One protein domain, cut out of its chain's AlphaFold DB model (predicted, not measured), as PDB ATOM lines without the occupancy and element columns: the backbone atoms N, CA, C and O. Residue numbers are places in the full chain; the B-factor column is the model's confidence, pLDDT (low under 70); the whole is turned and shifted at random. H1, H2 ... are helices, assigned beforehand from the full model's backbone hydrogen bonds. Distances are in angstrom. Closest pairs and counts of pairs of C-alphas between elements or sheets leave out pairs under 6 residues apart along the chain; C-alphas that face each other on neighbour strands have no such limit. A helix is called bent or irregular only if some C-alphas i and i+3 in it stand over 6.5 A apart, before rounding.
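What this domain is: This is residues 13 to 141 of the 142 residues of an uncharacterized protein of bacterium HR13 (UniProt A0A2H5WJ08). The long helix H3 anchors a compact cluster of crossed helices: H2 folds back on it as a hairpin, H5 crosses it, and H6 starts on it and runs outward, with H8 beside H6. H1 crosses H6, while H4 and small H7 lie far out at opposite ends of the long axis. The 129 printed residues include eight named helices, H1 to H8 in chain order, and no named strand: all helix. The radius of gyration of the C-alphas is 14.4 A; the spans are 42 by 34 by 28 A.

Where its parts are: Find C-alpha 36 at (-24.237, 15.280, 45.286); from there H3 runs 30.9 A to C-alpha 56, irregular where C-alphas 37 and 40 are 7.1 A apart. Before it come H1, residues 13 to 21, and H2, 23 to 32. After it come H4, 61 to 70; H5, 75 to 93, 26.9 A long; H6, 103 to 115, 20.1 A; H7, 118 to 124; and H8, 128 to 139, ending at (-18.794, 32.289, 48.453).

How they stand to each other: Look at C-alphas Ala 53 and Arg 85, 4.7 A apart, the closest where residues 49 to 56 of H3 touch residues 81 to 88 of H5. H6, the hub, touches five helices, among them H8, closest at C-alphas Pro 108 and Lys 135, 4.7 A. H4 touches no helix. Every O i to N i+4 pair is within hydrogen-bond range in H1, H2, H4, H5 and H8, against 15 of 17 in H3, 7 of 9 in H6 and 0 of 3 in H7, where 4 of 4 O i to N i+3 pairs are.

The domain as a whole: The farthest C-alphas, Arg 70 and Glu 119, are 43.1 A apart. The printed part has no cut and no long link, and no printed residue is under 70 in pLDDT.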
ATOM      1  N   PRO A  13     -35.653  38.592  63.482       95.19
ATOM      2  CA  PRO A  13     -36.195  37.293  63.886       95.19
ATOM      3  C   PRO A  13     -37.225  36.718  62.905       95.19
ATOM      4  O   PRO A  13     -37.073  35.572  62.486       95.19
ATOM      5  N   SER A  14     -38.207  37.515  62.481       96.19
ATOM      6  CA  SER A  14     -39.251  37.089  61.540       96.19
ATOM      7  C   SER A  14     -38.650  36.710  60.187       96.19
ATOM      8  O   SER A  14     -38.965  35.653  59.642       96.19
ATOM      9  N   ALA A  15     -37.683  37.503  59.706       97.06
ATOM     10  CA  ALA A  15     -36.950  37.209  58.479       97.06
ATOM     11  C   ALA A  15     -36.205  35.872  58.558       97.06
ATOM     12  O   ALA A  15     -36.242  35.094  57.608       97.06
ATOM     13  N   LYS A  16     -35.560  35.554  59.689       97.12
ATOM     14  CA  LYS A  16     -34.894  34.253  59.883       97.12
ATOM     15  C   LYS A  16     -35.877  33.092  59.755       97.12
ATOM     16  O   LYS A  16     -35.593  32.140  59.034       97.12
ATOM     17  N   GLU A  17     -37.034  33.180  60.407       96.19
ATOM     18  CA  GLU A  17     -38.054  32.130  60.330       96.19
ATOM     19  C   GLU A  17     -38.631  31.992  58.917       96.19
ATOM     20  O   GLU A  17     -38.788  30.873  58.424       96.19
ATOM     21  N   TYR A  18     -38.891  33.111  58.236       96.62
ATOM     22  CA  TYR A  18     -39.363  33.113  56.854       96.62
ATOM     23  C   TYR A  18     -38.340  32.457  55.915       96.62
ATOM     24  O   TYR A  18     -38.677  31.549  55.154       96.62
ATOM     25  N   LEU A  19     -37.075  32.879  55.989       97.56
ATOM     26  CA  LEU A  19     -35.991  32.355  55.154       97.56
ATOM     27  C   LEU A  19     -35.765  30.859  55.385       97.56
ATOM     28  O   LEU A  19     -35.547  30.126  54.420       97.56
ATOM     29  N   ALA A  20     -35.846  30.404  56.639       96.62
ATOM     30  CA  ALA A  20     -35.740  28.993  56.985       96.62
ATOM     31  C   ALA A  20     -36.912  28.180  56.425       96.62
ATOM     32  O   ALA A  20     -36.691  27.116  55.859       96.62
ATOM     33  N   LYS A  21     -38.147  28.684  56.548       94.25
ATOM     34  CA  LYS A  21     -39.372  27.974  56.153       94.25
ATOM     35  C   LYS A  21     -39.577  27.885  54.641       94.25
ATOM     36  O   LYS A  21     -40.091  26.870  54.172       94.25
ATOM     37  N   TYR A  22     -39.220  28.936  53.906       93.38
ATOM     38  CA  TYR A  22     -39.503  29.048  52.475       93.38
ATOM     39  C   TYR A  22     -38.225  28.900  51.647       93.38
ATOM     40  O   TYR A  22     -37.934  27.801  51.181       93.38
ATOM     41  N   LEU A  23     -37.430  29.969  51.498       96.94
ATOM     42  CA  LEU A  23     -36.289  29.994  50.572       96.94
ATOM     43  C   LEU A  23     -35.314  28.827  50.787       96.94
ATOM     44  O   LEU A  23     -35.036  28.077  49.853       96.94
ATOM     45  N   LEU A  24     -34.773  28.683  52.000       97.44
ATOM     46  CA  LEU A  24     -33.752  27.669  52.265       97.44
ATOM     47  C   LEU A  24     -34.335  26.266  52.322       97.44
ATOM     48  O   LEU A  24     -33.637  25.336  51.936       97.44
ATOM     49  N   ASN A  25     -35.589  26.103  52.744       94.50
ATOM     50  CA  ASN A  25     -36.241  24.799  52.739       94.50
ATOM     51  C   ASN A  25     -36.410  24.259  51.313       94.50
ATOM     52  O   ASN A  25     -36.064  23.109  51.065       94.50
ATOM     53  N   TYR A  26     -36.844  25.087  50.354       94.75
ATOM     54  CA  TYR A  26     -36.949  24.660  48.953       94.75
ATOM     55  C   TYR A  26     -35.598  24.229  48.379       94.75
ATOM     56  O   TYR A  26     -35.487  23.128  47.841       94.75
ATOM     57  N   ILE A  27     -34.563  25.060  48.549       97.38
ATOM     58  CA  ILE A  27     -33.207  24.742  48.078       97.38
ATOM     59  C   ILE A  27     -32.704  23.463  48.757       97.38
ATOM     60  O   ILE A  27     -32.184  22.569  48.096       97.38
ATOM     61  N   HIS A  28     -32.871  23.361  50.076       97.06
ATOM     62  CA  HIS A  28     -32.425  22.217  50.858       97.06
ATOM     63  C   HIS A  28     -33.107  20.923  50.413       97.06
ATOM     64  O   HIS A  28     -32.418  19.942  50.161       97.06
ATOM     65  N   MET A  29     -34.439  20.912  50.303       95.06
ATOM     66  CA  MET A  29     -35.200  19.740  49.865       95.06
ATOM     67  C   MET A  29     -34.788  19.279  48.468       95.06
ATOM     68  O   MET A  29     -34.661  18.079  48.239       95.06
ATOM     69  N   GLU A  30     -34.560  20.214  47.543       95.75
ATOM     70  CA  GLU A  30     -34.109  19.877  46.194       95.75
ATOM     71  C   GLU A  30     -32.712  19.248  46.210       95.75
ATOM     72  O   GLU A  30     -32.496  18.231  45.559       95.75
ATOM     73  N   LEU A  31     -31.774  19.795  46.991       97.44
ATOM     74  CA  LEU A  31     -30.444  19.200  47.135       97.44
ATOM     75  C   LEU A  31     -30.491  17.826  47.817       97.44
ATOM     76  O   LEU A  31     -29.844  16.897  47.346       97.44
ATOM     77  N   ASP A  32     -31.265  17.674  48.892       94.62
ATOM     78  CA  ASP A  32     -31.352  16.421  49.655       94.62
ATOM     79  C   ASP A  32     -31.963  15.272  48.833       94.62
ATOM     80  O   ASP A  32     -31.663  14.104  49.070       94.62
ATOM     81  N   ALA A  33     -32.794  15.599  47.838       95.38
ATOM     82  CA  ALA A  33     -33.389  14.637  46.916       95.38
ATOM     83  C   ALA A  33     -32.475  14.247  45.737       95.38
ATOM     84  O   ALA A  33     -32.800  13.316  44.996       95.38
ATOM     85  N   LEU A  34     -31.356  14.952  45.533       95.88
ATOM     86  CA  LEU A  34     -30.470  14.776  44.382       95.88
ATOM     87  C   LEU A  34     -29.114  14.168  44.778       95.88
ATOM     88  O   LEU A  34     -28.587  14.459  45.855       95.88
ATOM     89  N   PRO A  35     -28.478  13.390  43.878       96.31
ATOM     90  CA  PRO A  35     -27.074  13.022  44.018       96.31
ATOM     91  C   PRO A  35     -26.174  14.258  44.134       96.31
ATOM     92  O   PRO A  35     -26.423  15.294  43.507       96.31
ATOM     93  N   ARG A  36     -25.101  14.145  44.922       94.75
ATOM     94  CA  ARG A  36     -24.237  15.280  45.286       94.75
ATOM     95  C   ARG A  36     -23.552  15.929  44.081       94.75
ATOM     96  O   ARG A  36     -23.275  17.125  44.105       94.75
ATOM     97  N   GLU A  37     -23.300  15.166  43.025       96.88
ATOM     98  CA  GLU A  37     -22.745  15.644  41.758       96.88
ATOM     99  C   GLU A  37     -23.641  16.661  41.028       96.88
ATOM    100  O   GLU A  37     -23.125  17.507  40.300       96.88
ATOM    101  N   GLU A  38     -24.959  16.654  41.261       97.88
ATOM    102  CA  GLU A  38     -25.885  17.613  40.642       97.88
ATOM    103  C   GLU A  38     -26.027  18.917  41.451       97.88
ATOM    104  O   GLU A  38     -26.568  19.902  40.945       97.88
ATOM    105  N   TRP A  39     -25.510  18.978  42.685       98.12
ATOM    106  CA  TRP A  39     -25.758  20.098  43.600       98.12
ATOM    107  C   TRP A  39     -25.266  21.447  43.058       98.12
ATOM    108  O   TRP A  39     -26.004  22.433  43.083       98.12
ATOM    109  N   ASP A  40     -24.053  21.509  42.504       98.00
ATOM    110  CA  ASP A  40     -23.481  22.744  41.944       98.00
ATOM    111  C   ASP A  40     -24.306  23.292  40.765       98.00
ATOM    112  O   ASP A  40     -24.449  24.510  40.573       98.00
ATOM    113  N   LYS A  41     -24.877  22.392  39.958       97.81
ATOM    114  CA  LYS A  41     -25.754  22.747  38.839       97.81
ATOM    115  C   LYS A  41     -27.098  23.254  39.352       97.81
ATOM    116  O   LYS A  41     -27.554  24.294  38.877       97.81
ATOM    117  N   THR A  42     -27.681  22.596  40.352       97.88
ATOM    118  CA  THR A  42     -28.910  23.051  41.016       97.88
ATOM    119  C   THR A  42     -28.722  24.440  41.624       97.88
ATOM    120  O   THR A  42     -29.479  25.361  41.316       97.88
ATOM    121  N   LEU A  43     -27.642  24.675  42.371       98.12
ATOM    122  CA  LEU A  43     -27.352  25.992  42.953       98.12
ATOM    123  C   LEU A  43     -27.047  27.063  41.897       98.12
ATOM    124  O   LEU A  43     -27.406  28.234  42.056       98.12
ATOM    125  N   SER A  44     -26.451  26.676  40.767       98.00
ATOM    126  CA  SER A  44     -26.314  27.568  39.610       98.00
ATOM    127  C   SER A  44     -27.664  27.969  39.014       98.00
ATOM    128  O   SER A  44     -27.805  29.102  38.550       98.00
ATOM    129  N   THR A  45     -28.650  27.071  39.016       97.44
ATOM    130  CA  THR A  45     -30.028  27.381  38.613       97.44
ATOM    131  C   THR A  45     -30.680  28.331  39.610       97.44
ATOM    132  O   THR A  45     -31.231  29.345  39.185       97.44
ATOM    133  N   TRP A  46     -30.509  28.119  40.916       98.12
ATOM    134  CA  TRP A  46     -31.006  29.042  41.944       98.12
ATOM    135  C   TRP A  46     -30.441  30.463  41.814       98.12
ATOM    136  O   TRP A  46     -31.193  31.430  41.929       98.12
ATOM    137  N   ALA A  47     -29.166  30.629  41.444       97.88
ATOM    138  CA  ALA A  47     -28.627  31.949  41.087       97.88
ATOM    139  C   ALA A  47     -29.410  32.634  39.952       97.88
ATOM    140  O   ALA A  47     -29.657  33.843  40.007       97.88
ATOM    141  N   LYS A  48     -29.790  31.876  38.915       97.75
ATOM    142  CA  LYS A  48     -30.583  32.390  37.786       97.75
ATOM    143  C   LYS A  48     -32.009  32.713  38.216       97.75
ATOM    144  O   LYS A  48     -32.531  33.735  37.781       97.75
ATOM    145  N   ILE A  49     -32.602  31.904  39.096       98.00
ATOM    146  CA  ILE A  49     -33.918  32.171  39.689       98.00
ATOM    147  C   ILE A  49     -33.884  33.499  40.452       98.00
ATOM    148  O   ILE A  49     -34.725  34.353  40.194       98.00
ATOM    149  N   CYS A  50     -32.876  33.748  41.297       98.19
ATOM    150  CA  CYS A  50     -32.728  35.041  41.978       98.19
ATOM    151  C   CYS A  50     -32.597  36.211  40.991       98.19
ATOM    152  O   CYS A  50     -33.183  37.272  41.202       98.19
ATOM    153  N   ALA A  51     -31.839  36.038  39.903       97.69
ATOM    154  CA  ALA A  51     -31.696  37.069  38.876       97.69
ATOM    155  C   ALA A  51     -33.017  37.352  38.147       97.69
ATOM    156  O   ALA A  51     -33.388  38.515  37.969       97.69
ATOM    157  N   PHE A  52     -33.747  36.300  37.774       97.81
ATOM    158  CA  PHE A  52     -35.073  36.416  37.184       97.81
ATOM    159  C   PHE A  52     -36.036  37.109  38.152       97.81
ATOM    160  O   PHE A  52     -36.634  38.114  37.781       97.81
ATOM    161  N   ALA A  53     -36.095  36.669  39.409       98.06
ATOM    162  CA  ALA A  53     -36.952  37.245  40.440       98.06
ATOM    163  C   ALA A  53     -36.685  38.739  40.677       98.06
ATOM    164  O   ALA A  53     -37.626  39.529  40.753       98.06
ATOM    165  N   LYS A  54     -35.416  39.170  40.693       97.81
ATOM    166  CA  LYS A  54     -35.062  40.599  40.773       97.81
ATOM    167  C   LYS A  54     -35.657  41.403  39.615       97.81
ATOM    168  O   LYS A  54     -36.148  42.507  39.825       97.81
ATOM    169  N   SER A  55     -35.662  40.848  38.401       97.06
ATOM    170  CA  SER A  55     -36.233  41.519  37.223       97.06
ATOM    171  C   SER A  55     -37.753  41.721  37.301       97.06
ATOM    172  O   SER A  55     -38.300  42.550  36.572       97.06
ATOM    173  N   LEU A  56     -38.434  40.984  38.185       97.56
ATOM    174  CA  LEU A  56     -39.876  41.061  38.391       97.56
ATOM    175  C   LEU A  56     -40.288  42.157  39.379       97.56
ATOM    176  O   LEU A  56     -41.440  42.578  39.354       97.56
ATOM    177  N   ILE A  57     -39.375  42.627  40.237       96.62
ATOM    178  CA  ILE A  57     -39.658  43.630  41.278       96.62
ATOM    179  C   ILE A  57     -40.309  44.911  40.726       96.62
ATOM    180  O   ILE A  57     -41.325  45.320  41.282       96.62
ATOM    181  N   PRO A  58     -39.811  45.542  39.641       96.12
ATOM    182  CA  PRO A  58     -40.417  46.776  39.137       96.12
ATOM    183  C   PRO A  58     -41.702  46.546  38.324       96.12
ATOM    184  O   PRO A  58     -42.289  47.510  37.836       96.12
ATOM    185  N   LYS A  59     -42.114  45.291  38.106       97.31
ATOM    186  CA  LYS A  59     -43.218  44.935  37.208       97.31
ATOM    187  C   LYS A  59     -44.536  44.865  37.956       97.31
ATOM    188  O   LYS A  59     -44.578  44.400  39.094       97.31
ATOM    189  N   LYS A  60     -45.626  45.237  37.290       96.56
ATOM    190  CA  LYS A  60     -46.990  44.997  37.782       96.56
ATOM    191  C   LYS A  60     -47.359  43.518  37.671       96.56
ATOM    192  O   LYS A  60     -46.714  42.767  36.944       96.56
ATOM    193  N   GLU A  61     -48.399  43.107  38.392       96.38
ATOM    194  CA  GLU A  61     -48.889  41.721  38.389       96.38
ATOM    195  C   GLU A  61     -49.174  41.227  36.964       96.38
ATOM    196  O   GLU A  61     -48.682  40.175  36.567       96.38
ATOM    197  N   GLU A  62     -49.872  42.019  36.149       97.12
ATOM    198  CA  GLU A  62     -50.236  41.637  34.782       97.12
ATOM    199  C   GLU A  62     -49.000  41.392  33.903       97.12
ATOM    200  O   GLU A  62     -48.959  40.439  33.124       97.12
ATOM    201  N   GLU A  63     -47.962  42.218  34.062       97.69
ATOM    202  CA  GLU A  63     -46.696  42.065  33.342       97.69
ATOM    203  C   GLU A  63     -45.937  40.806  33.776       97.69
ATOM    204  O   GLU A  63     -45.311  40.146  32.942       97.69
ATOM    205  N   ARG A  64     -45.980  40.457  35.070       97.88
ATOM    206  CA  ARG A  64     -45.371  39.222  35.583       97.88
ATOM    207  C   ARG A  64     -46.093  37.991  35.041       97.88
ATOM    208  O   ARG A  64     -45.438  37.104  34.497       97.88
ATOM    209  N   GLN A  65     -47.425  37.984  35.076       97.38
ATOM    210  CA  GLN A  65     -48.237  36.884  34.547       97.38
ATOM    211  C   GLN A  65     -48.010  36.648  33.048       97.38
ATOM    212  O   GLN A  65     -47.928  35.503  32.600       97.38
ATOM    213  N   GLU A  66     -47.849  37.714  32.263       97.38
ATOM    214  CA  GLU A  66     -47.517  37.599  30.841       97.38
ATOM    215  C   GLU A  66     -46.117  37.000  30.616       97.38
ATOM    216  O   GLU A  66     -45.928  36.154  29.737       97.38
ATOM    217  N   LEU A  67     -45.131  37.373  31.437       96.81
ATOM    218  CA  LEU A  67     -43.794  36.775  31.374       96.81
ATOM    219  C   LEU A  67     -43.822  35.282  31.709       96.81
ATOM    220  O   LEU A  67     -43.198  34.499  30.994       96.81
ATOM    221  N   TYR A  68     -44.561  34.874  32.740       97.62
ATOM    222  CA  TYR A  68     -44.689  33.463  33.114       97.62
ATOM    223  C   TYR A  68     -45.287  32.626  31.987       97.62
ATOM    224  O   TYR A  68     -44.735  31.583  31.635       97.62
ATOM    225  N   LYS A  69     -46.353  33.121  31.345       96.56
ATOM    226  CA  LYS A  69     -46.952  32.480  30.164       96.56
ATOM    227  C   LYS A  69     -45.952  32.356  29.020       96.56
ATOM    228  O   LYS A  69     -45.818  31.282  28.437       96.56
ATOM    229  N   ARG A  70     -45.210  33.428  28.726       96.25
ATOM    230  CA  ARG A  70     -44.201  33.447  27.658       96.25
ATOM    231  C   ARG A  70     -43.088  32.428  27.886       96.25
ATOM    232  O   ARG A  70     -42.678  31.759  26.940       96.25
ATOM    233  N   TYR A  71     -42.621  32.293  29.124       94.94
ATOM    234  CA  TYR A  71     -41.603  31.311  29.500       94.94
ATOM    235  C   TYR A  71     -42.165  29.913  29.782       94.94
ATOM    236  O   TYR A  71     -41.389  29.010  30.083       94.94
ATOM    237  N   LYS A  72     -43.483  29.712  29.634       96.38
ATOM    238  CA  LYS A  72     -44.184  28.445  29.891       96.38
ATOM    239  C   LYS A  72     -43.947  27.910  31.306       96.38
ATOM    240  O   LYS A  72     -43.767  26.710  31.491       96.38
ATOM    241  N   PHE A  73     -43.925  28.803  32.292       97.06
ATOM    242  CA  PHE A  73     -43.815  28.402  33.690       97.06
ATOM    243  C   PHE A  73     -45.075  27.644  34.108       97.06
ATOM    244  O   PHE A  73     -46.193  28.071  33.811       97.06
ATOM    245  N   ASP A  74     -44.885  26.532  34.811       96.56
ATOM    246  CA  ASP A  74     -45.969  25.892  35.546       96.56
ATOM    247  C   ASP A  74     -46.256  26.639  36.863       96.56
ATOM    248  O   ASP A  74     -45.555  27.582  37.244       96.56
ATOM    249  N   ALA A  75     -47.305  26.220  37.573       95.06
ATOM    250  CA  ALA A  75     -47.720  26.862  38.819       95.06
ATOM    251  C   ALA A  75     -46.635  26.828  39.913       95.06
ATOM    252  O   ALA A  75     -46.549  27.758  40.714       95.06
ATOM    253  N   VAL A  76     -45.794  25.789  39.940       93.19
ATOM    254  CA  VAL A  76     -44.719  25.646  40.930       93.19
ATOM    255  C   VAL A  76     -43.602  26.639  40.630       93.19
ATOM    256  O   VAL A  76     -43.156  27.352  41.526       93.19
ATOM    257  N   MET A  77     -43.196  26.757  39.365       94.88
ATOM    258  CA  MET A  77     -42.189  27.729  38.934       94.88
ATOM    259  C   MET A  77     -42.637  29.171  39.186       94.88
ATOM    260  O   MET A  77     -41.822  29.995  39.605       94.88
ATOM    261  N   VAL A  78     -43.921  29.479  38.963       96.81
ATOM    262  CA  VAL A  78     -44.496  30.791  39.305       96.81
ATOM    263  C   VAL A  78     -44.399  31.045  40.807       96.81
ATOM    264  O   VAL A  78     -43.899  32.095  41.202       96.81
ATOM    265  N   GLY A  79     -44.814  30.079  41.634       95.81
ATOM    266  CA  GLY A  79     -44.721  30.181  43.092       95.81
ATOM    267  C   GLY A  79     -43.295  30.457  43.567       95.81
ATOM    268  O   GLY A  79     -43.064  31.431  44.274       95.81
ATOM    269  N   ILE A  80     -42.315  29.683  43.086       95.38
ATOM    270  CA  ILE A  80     -40.898  29.875  43.431       95.38
ATOM    271  C   ILE A  80     -40.406  31.266  43.007       95.38
ATOM    272  O   ILE A  80     -39.720  31.942  43.773       95.38
ATOM    273  N   ALA A  81     -40.737  31.719  41.795       96.94
ATOM    274  CA  ALA A  81     -40.303  33.029  41.315       96.94
ATOM    275  C   ALA A  81     -40.888  34.181  42.150       96.94
ATOM    276  O   ALA A  81     -40.164  35.127  42.475       96.94
ATOM    277  N   GLU A  82     -42.169  34.095  42.516       97.44
ATOM    278  CA  GLU A  82     -42.847  35.082  43.362       97.44
ATOM    279  C   GLU A  82     -42.325  35.063  44.803       97.44
ATOM    280  O   GLU A  82     -42.060  36.130  45.358       97.44
ATOM    281  N   ASP A  83     -42.072  33.888  45.382       96.62
ATOM    282  CA  ASP A  83     -41.504  33.759  46.728       96.62
ATOM    283  C   ASP A  83     -40.085  34.335  46.798       96.62
ATOM    284  O   ASP A  83     -39.745  35.078  47.722       96.62
ATOM    285  N   VAL A  84     -39.245  34.064  45.793       98.12
ATOM    286  CA  VAL A  84     -37.897  34.648  45.721       98.12
ATOM    287  C   VAL A  84     -37.975  36.161  45.494       98.12
ATOM    288  O   VAL A  84     -37.183  36.904  46.079       98.12
ATOM    289  N   ARG A  85     -38.940  36.651  44.704       97.75
ATOM    290  CA  ARG A  85     -39.174  38.093  44.512       97.75
ATOM    291  C   ARG A  85     -39.580  38.764  45.825       97.75
ATOM    292  O   ARG A  85     -38.998  39.788  46.179       97.75
ATOM    293  N   HIS A  86     -40.535  38.184  46.551       97.56
ATOM    294  CA  HIS A  86     -40.971  38.647  47.873       97.56
ATOM    295  C   HIS A  86     -39.808  38.664  48.865       97.56
ATOM    296  O   HIS A  86     -39.579  39.661  49.546       97.56
ATOM    297  N   THR A  87     -39.008  37.598  48.869       97.94
ATOM    298  CA  THR A  87     -37.823  37.476  49.721       97.94
ATOM    299  C   THR A  87     -36.788  38.566  49.428       97.94
ATOM    300  O   THR A  87     -36.262  39.178  50.356       97.94
ATOM    301  N   LEU A  88     -36.505  38.859  48.153       98.06
ATOM    302  CA  LEU A  88     -35.613  39.964  47.777       98.06
ATOM    303  C   LEU A  88     -36.134  41.303  48.309       98.06
ATOM    304  O   LEU A  88     -35.373  42.047  48.921       98.06
ATOM    305  N   MET A  89     -37.427  41.585  48.125       97.31
ATOM    306  CA  MET A  89     -38.047  42.818  48.619       97.31
ATOM    307  C   MET A  89     -37.949  42.949  50.142       97.31
ATOM    308  O   MET A  89     -37.599  44.021  50.629       97.31
ATOM    309  N   GLY A  90     -38.203  41.872  50.885       96.88
ATOM    310  CA  GLY A  90     -38.094  41.864  52.345       96.88
ATOM    311  C   GLY A  90     -36.662  42.065  52.850       96.88
ATOM    312  O   GLY A  90     -36.407  42.788  53.812       96.88
ATOM    313  N   MET A  91     -35.682  41.489  52.158       97.00
ATOM    314  CA  MET A  91     -34.270  41.681  52.497       97.00
ATOM    315  C   MET A  91     -33.790  43.107  52.194       97.00
ATOM    316  O   MET A  91     -32.962  43.643  52.937       97.00
ATOM    317  N   TYR A  92     -34.330  43.737  51.146       96.88
ATOM    318  CA  TYR A  92     -34.107  45.154  50.853       96.88
ATOM    319  C   TYR A  92     -34.764  46.067  51.894       96.88
ATOM    320  O   TYR A  92     -34.113  47.000  52.367       96.88
ATOM    321  N   SER A  93     -36.005  45.788  52.316       95.62
ATOM    322  CA  SER A  93     -36.704  46.611  53.317       95.62
ATOM    323  C   SER A  93     -35.988  46.612  54.669       95.62
ATOM    324  O   SER A  93     -35.918  47.648  55.325       95.62
ATOM    325  N   LEU A  94     -35.372  45.487  55.048       95.81
ATOM    326  CA  LEU A  94     -34.542  45.376  56.252       95.81
ATOM    327  C   LEU A  94     -33.097  45.875  56.070       95.81
ATOM    328  O   LEU A  94     -32.308  45.811  57.012       95.81
ATOM    329  N   LYS A  95     -32.725  46.371  54.880       95.69
ATOM    330  CA  LYS A  95     -31.358  46.809  54.521       95.69
ATOM    331  C   LYS A  95     -30.289  45.726  54.726       95.69
ATOM    332  O   LYS A  95     -29.113  46.038  54.910       95.69
ATOM    333  N   ILE A  96     -30.694  44.458  54.685       95.94
ATOM    334  CA  ILE A  96     -29.801  43.299  54.808       95.94
ATOM    335  C   ILE A  96     -29.091  43.042  53.476       95.94
ATOM    336  O   ILE A  96     -27.912  42.694  53.448       95.94
ATOM    337  N   LEU A  97     -29.806  43.246  52.370       95.88
ATOM    338  CA  LEU A  97     -29.274  43.215  51.013       95.88
ATOM    339  C   LEU A  97     -29.417  44.614  50.400       95.88
ATOM    340  O   LEU A  97     -30.380  45.319  50.704       95.88
ATOM    341  N   LYS A  98     -28.486  45.032  49.537       94.69
ATOM    342  CA  LYS A  98     -28.623  46.287  48.782       94.69
ATOM    343  C   LYS A  98     -29.201  46.033  47.393       94.69
ATOM    344  O   LYS A  98     -28.997  44.971  46.808       94.69
ATOM    345  N   GLU A  99     -29.899  47.011  46.825       90.94
ATOM    346  CA  GLU A  99     -30.502  46.865  45.492       90.94
ATOM    347  C   GLU A  99     -29.469  46.692  44.369       90.94
ATOM    348  O   GLU A  99     -29.763  46.059  43.355       90.94
ATOM    349  N   ASP A 100     -28.253  47.206  44.532       93.62
ATOM    350  CA  ASP A 100     -27.142  47.068  43.586       93.62
ATOM    351  C   ASP A 100     -26.359  45.756  43.756       93.62
ATOM    352  O   ASP A 100     -25.619  45.356  42.853       93.62
ATOM    353  N   ASP A 101     -26.575  45.020  44.853       95.19
ATOM    354  CA  ASP A 101     -25.971  43.707  45.034       95.19
ATOM    355  C   ASP A 101     -26.426  42.720  43.948       95.19
ATOM    356  O   ASP A 101     -27.558  42.740  43.429       95.19
ATOM    357  N   LYS A 102     -25.521  41.787  43.626       95.75
ATOM    358  CA  LYS A 102     -25.846  40.641  42.776       95.75
ATOM    359  C   LYS A 102     -26.986  39.851  43.446       95.75
ATOM    360  O   LYS A 102     -26.807  39.421  44.584       95.75
ATOM    361  N   PRO A 103     -28.120  39.595  42.765       96.94
ATOM    362  CA  PRO A 103     -29.304  39.006  43.399       96.94
ATOM    363  C   PRO A 103     -29.064  37.662  44.093       96.94
ATOM    364  O   PRO A 103     -29.681  37.388  45.114       96.94
ATOM    365  N   TYR A 104     -28.140  36.836  43.590       96.69
ATOM    366  CA  TYR A 104     -27.830  35.548  44.216       96.69
ATOM    367  C   TYR A 104     -27.209  35.674  45.614       96.69
ATOM    368  O   TYR A 104     -27.235  34.694  46.352       96.69
ATOM    369  N   LYS A 105     -26.672  36.846  46.004       97.19
ATOM    370  CA  LYS A 105     -26.158  37.082  47.366       97.19
ATOM    371  C   LYS A 105     -27.234  36.908  48.437       97.19
ATOM    372  O   LYS A 105     -26.892  36.660  49.587       97.19
ATOM    373  N   LEU A 106     -28.511  36.971  48.050       97.69
ATOM    374  CA  LEU A 106     -29.632  36.606  48.903       97.69
ATOM    375  C   LEU A 106     -29.406  35.267  49.622       97.69
ATOM    376  O   LEU A 106     -29.634  35.176  50.822       97.69
ATOM    377  N   ILE A 107     -28.955  34.242  48.893       98.25
ATOM    378  CA  ILE A 107     -28.877  32.870  49.403       98.25
ATOM    379  C   ILE A 107     -27.806  32.707  50.494       98.25
ATOM    380  O   ILE A 107     -28.169  32.276  51.587       98.25
ATOM    381  N   PRO A 108     -26.516  33.047  50.283       97.88
ATOM    382  CA  PRO A 108     -25.511  32.900  51.339       97.88
ATOM    383  C   PRO A 108     -25.811  33.779  52.563       97.88
ATOM    384  O   PRO A 108     -25.601  33.331  53.686       97.88
ATOM    385  N   ILE A 109     -26.382  34.977  52.378       97.75
ATOM    386  CA  ILE A 109     -26.802  35.826  53.504       97.75
ATOM    387  C   ILE A 109     -27.958  35.176  54.274       97.75
ATOM    388  O   ILE A 109     -27.943  35.151  55.504       97.75
ATOM    389  N   ALA A 110     -28.943  34.613  53.569       98.00
ATOM    390  CA  ALA A 110     -30.031  33.884  54.204       98.00
ATOM    391  C   ALA A 110     -29.511  32.691  55.013       98.00
ATOM    392  O   ALA A 110     -29.946  32.489  56.147       98.00
ATOM    393  N   VAL A 111     -28.542  31.943  54.472       98.06
ATOM    394  CA  VAL A 111     -27.874  30.854  55.197       98.06
ATOM    395  C   VAL A 111     -27.211  31.375  56.473       98.06
ATOM    396  O   VAL A 111     -27.450  30.812  57.539       98.06
ATOM    397  N   ASP A 112     -26.451  32.470  56.413       97.38
ATOM    398  CA  ASP A 112     -25.816  33.063  57.599       97.38
ATOM    399  C   ASP A 112     -26.819  33.482  58.671       97.38
ATOM    400  O   ASP A 112     -26.614  33.227  59.860       97.38
ATOM    401  N   MET A 113     -27.929  34.093  58.266       97.38
ATOM    402  CA  MET A 113     -28.992  34.489  59.185       97.38
ATOM    403  C   MET A 113     -29.647  33.282  59.855       97.38
ATOM    404  O   MET A 113     -29.855  33.290  61.071       97.38
ATOM    405  N   VAL A 114     -29.965  32.250  59.075       96.62
ATOM    406  CA  VAL A 114     -30.662  31.052  59.550       96.62
ATOM    407  C   VAL A 114     -29.743  30.187  60.413       96.62
ATOM    408  O   VAL A 114     -30.173  29.704  61.456       96.62
ATOM    409  N   MET A 115     -28.446  30.084  60.104       95.50
ATOM    410  CA  MET A 115     -27.480  29.363  60.949       95.50
ATOM    411  C   MET A 115     -27.359  29.942  62.369       95.50
ATOM    412  O   MET A 115     -27.085  29.200  63.312       95.50
ATOM    413  N   GLN A 116     -27.630  31.237  62.563       94.81
ATOM    414  CA  GLN A 116     -27.673  31.856  63.898       94.81
ATOM    415  C   GLN A 116     -28.856  31.376  64.758       94.81
ATOM    416  O   GLN A 116     -28.916  31.711  65.939       94.81
ATOM    417  N   MET A 117     -29.811  30.622  64.200       91.44
ATOM    418  CA  MET A 117     -30.927  30.035  64.951       91.44
ATOM    419  C   MET A 117     -30.502  28.826  65.804       91.44
ATOM    420  O   MET A 117     -31.258  28.410  66.683       91.44
ATOM    421  N   GLY A 118     -29.305  28.272  65.575       88.81
ATOM    422  CA  GLY A 118     -28.754  27.169  66.366       88.81
ATOM    423  C   GLY A 118     -29.626  25.913  66.310       88.81
ATOM    424  O   GLY A 118     -30.000  25.455  65.234       88.81
ATOM    425  N   GLU A 119     -29.975  25.354  67.468       84.31
ATOM    426  CA  GLU A 119     -30.762  24.112  67.570       84.31
ATOM    427  C   GLU A 119     -32.163  24.221  66.943       84.31
ATOM    428  O   GLU A 119     -32.708  23.224  66.469       84.31
ATOM    429  N   LYS A 120     -32.720  25.439  66.833       86.88
ATOM    430  CA  LYS A 120     -34.028  25.672  66.196       86.88
ATOM    431  C   LYS A 120     -34.054  25.319  64.706       86.88
ATOM    432  O   LYS A 120     -35.139  25.138  64.166       86.88
ATOM    433  N   LEU A 121     -32.899  25.177  64.048       87.38
ATOM    434  CA  LEU A 121     -32.801  24.718  62.655       87.38
ATOM    435  C   LEU A 121     -33.524  23.386  62.422       87.38
ATOM    436  O   LEU A 121     -34.162  23.201  61.385       87.38
ATOM    437  N   GLN A 122     -33.466  22.484  63.406       83.19
ATOM    438  CA  GLN A 122     -34.066  21.153  63.309       83.19
ATOM    439  C   GLN A 122     -35.589  21.209  63.158       83.19
ATOM    440  O   GLN A 122     -36.161  20.373  62.464       83.19
ATOM    441  N   ALA A 123     -36.244  22.228  63.729       89.50
ATOM    442  CA  ALA A 123     -37.690  22.419  63.602       89.50
ATOM    443  C   ALA A 123     -38.137  22.704  62.155       89.50
ATOM    444  O   ALA A 123     -39.302  22.496  61.825       89.50
ATOM    445  N   TYR A 124     -37.213  23.140  61.292       90.69
ATOM    446  CA  TYR A 124     -37.453  23.398  59.870       90.69
ATOM    447  C   TYR A 124     -36.928  22.272  58.968       90.69
ATOM    448  O   TYR A 124     -36.950  22.412  57.751       90.69
ATOM    449  N   GLY A 125     -36.426  21.169  59.539       90.31
ATOM    450  CA  GLY A 125     -35.871  20.050  58.770       90.31
ATOM    451  C   GLY A 125     -34.556  20.364  58.043       90.31
ATOM    452  O   GLY A 125     -34.137  19.592  57.184       90.31
ATOM    453  N   LEU A 126     -33.895  21.477  58.379       94.81
ATOM    454  CA  LEU A 126     -32.671  21.916  57.713       94.81
ATOM    455  C   LEU A 126     -31.441  21.226  58.311       94.81
ATOM    456  O   LEU A 126     -31.139  21.373  59.499       94.81
ATOM    457  N   LYS A 127     -30.683  20.520  57.472       94.50
ATOM    458  CA  LYS A 127     -29.397  19.921  57.840       94.50
ATOM    459  C   LYS A 127     -28.287  20.951  57.684       94.50
ATOM    460  O   LYS A 127     -28.097  21.543  56.621       94.50
ATOM    461  N   ARG A 128     -27.500  21.127  58.746       94.12
ATOM    462  CA  ARG A 128     -26.391  22.090  58.778       94.12
ATOM    463  C   ARG A 128     -25.374  21.864  57.654       94.12
ATOM    464  O   ARG A 128     -24.972  22.826  57.017       94.12
ATOM    465  N   GLU A 129     -25.024  20.611  57.373       94.81
ATOM    466  CA  GLU A 129     -24.065  20.254  56.316       94.81
ATOM    467  C   GLU A 129     -24.510  20.718  54.916       94.81
ATOM    468  O   GLU A 129     -23.690  21.150  54.103       94.81
ATOM    469  N   VAL A 130     -25.819  20.681  54.644       96.44
ATOM    470  CA  VAL A 130     -26.395  21.128  53.372       96.44
ATOM    471  C   VAL A 130     -26.328  22.652  53.293       96.44
ATOM    472  O   VAL A 130     -25.892  23.197  52.282       96.44
ATOM    473  N   LEU A 131     -26.679  23.350  54.379       97.12
ATOM    474  CA  LEU A 131     -26.563  24.811  54.461       97.12
ATOM    475  C   LEU A 131     -25.110  25.281  54.277       97.12
ATOM    476  O   LEU A 131     -24.849  26.208  53.510       97.12
ATOM    477  N   GLU A 132     -24.153  24.613  54.920       96.88
ATOM    478  CA  GLU A 132     -22.720  24.899  54.782       96.88
ATOM    479  C   GLU A 132     -22.234  24.695  53.341       96.88
ATOM    480  O   GLU A 132     -21.465  25.515  52.827       96.88
ATOM    481  N   TYR A 133     -22.725  23.662  52.649       97.88
ATOM    482  CA  TYR A 133     -22.442  23.466  51.229       97.88
ATOM    483  C   TYR A 133     -23.011  24.599  50.369       97.88
ATOM    484  O   TYR A 133     -22.281  25.163  49.551       97.88
ATOM    485  N   ILE A 134     -24.288  24.954  50.571       97.88
ATOM    486  CA  ILE A 134     -24.962  26.048  49.854       97.88
ATOM    487  C   ILE A 134     -24.143  27.332  49.990       97.88
ATOM    488  O   ILE A 134     -23.797  27.961  48.988       97.88
ATOM    489  N   LYS A 135     -23.785  27.702  51.224       97.25
ATOM    490  CA  LYS A 135     -22.986  28.898  51.499       97.25
ATOM    491  C   LYS A 135     -21.637  28.841  50.784       97.25
ATOM    492  O   LYS A 135     -21.319  29.746  50.011       97.25
ATOM    493  N   SER A 136     -20.898  27.749  50.970       97.31
ATOM    494  CA  SER A 136     -19.568  27.565  50.380       97.31
ATOM    495  C   SER A 136     -19.596  27.687  48.855       97.31
ATOM    496  O   SER A 136     -18.689  28.264  48.260       97.31
ATOM    497  N   PHE A 137     -20.633  27.165  48.195       97.50
ATOM    498  CA  PHE A 137     -20.798  27.295  46.749       97.50
ATOM    499  C   PHE A 137     -20.893  28.757  46.293       97.50
ATOM    500  O   PHE A 137     -20.222  29.149  45.335       97.50
ATOM    501  N   PHE A 138     -21.707  29.572  46.969       96.12
ATOM    502  CA  PHE A 138     -21.897  30.972  46.590       96.12
ATOM    503  C   PHE A 138     -20.718  31.867  46.975       96.12
ATOM    504  O   PHE A 138     -20.427  32.812  46.243       96.12
ATOM    505  N   GLU A 139     -20.005  31.559  48.057       92.50
ATOM    506  CA  GLU A 139     -18.794  32.289  48.453       92.50
ATOM    507  C   GLU A 139     -17.644  32.084  47.464       92.50
ATOM    508  O   GLU A 139     -16.948  33.040  47.139       92.50
ATOM    509  N   ARG A 140     -17.501  30.886  46.876       90.75
ATOM    510  CA  ARG A 140     -16.524  30.632  45.795       90.75
ATOM    511  C   ARG A 140     -16.779  31.455  44.524       90.75
ATOM    512  O   ARG A 140     -15.927  31.489  43.641       90.75
ATOM    513  N   ARG A 141     -17.961  32.065  44.394       75.88
ATOM    514  CA  ARG A 141     -18.394  32.870  43.237       75.88
ATOM    515  C   ARG A 141     -18.397  34.380  43.499       75.88
ATOM    516  O   ARG A 141     -18.763  35.134  42.589       75.88
TER     517      ARG A 141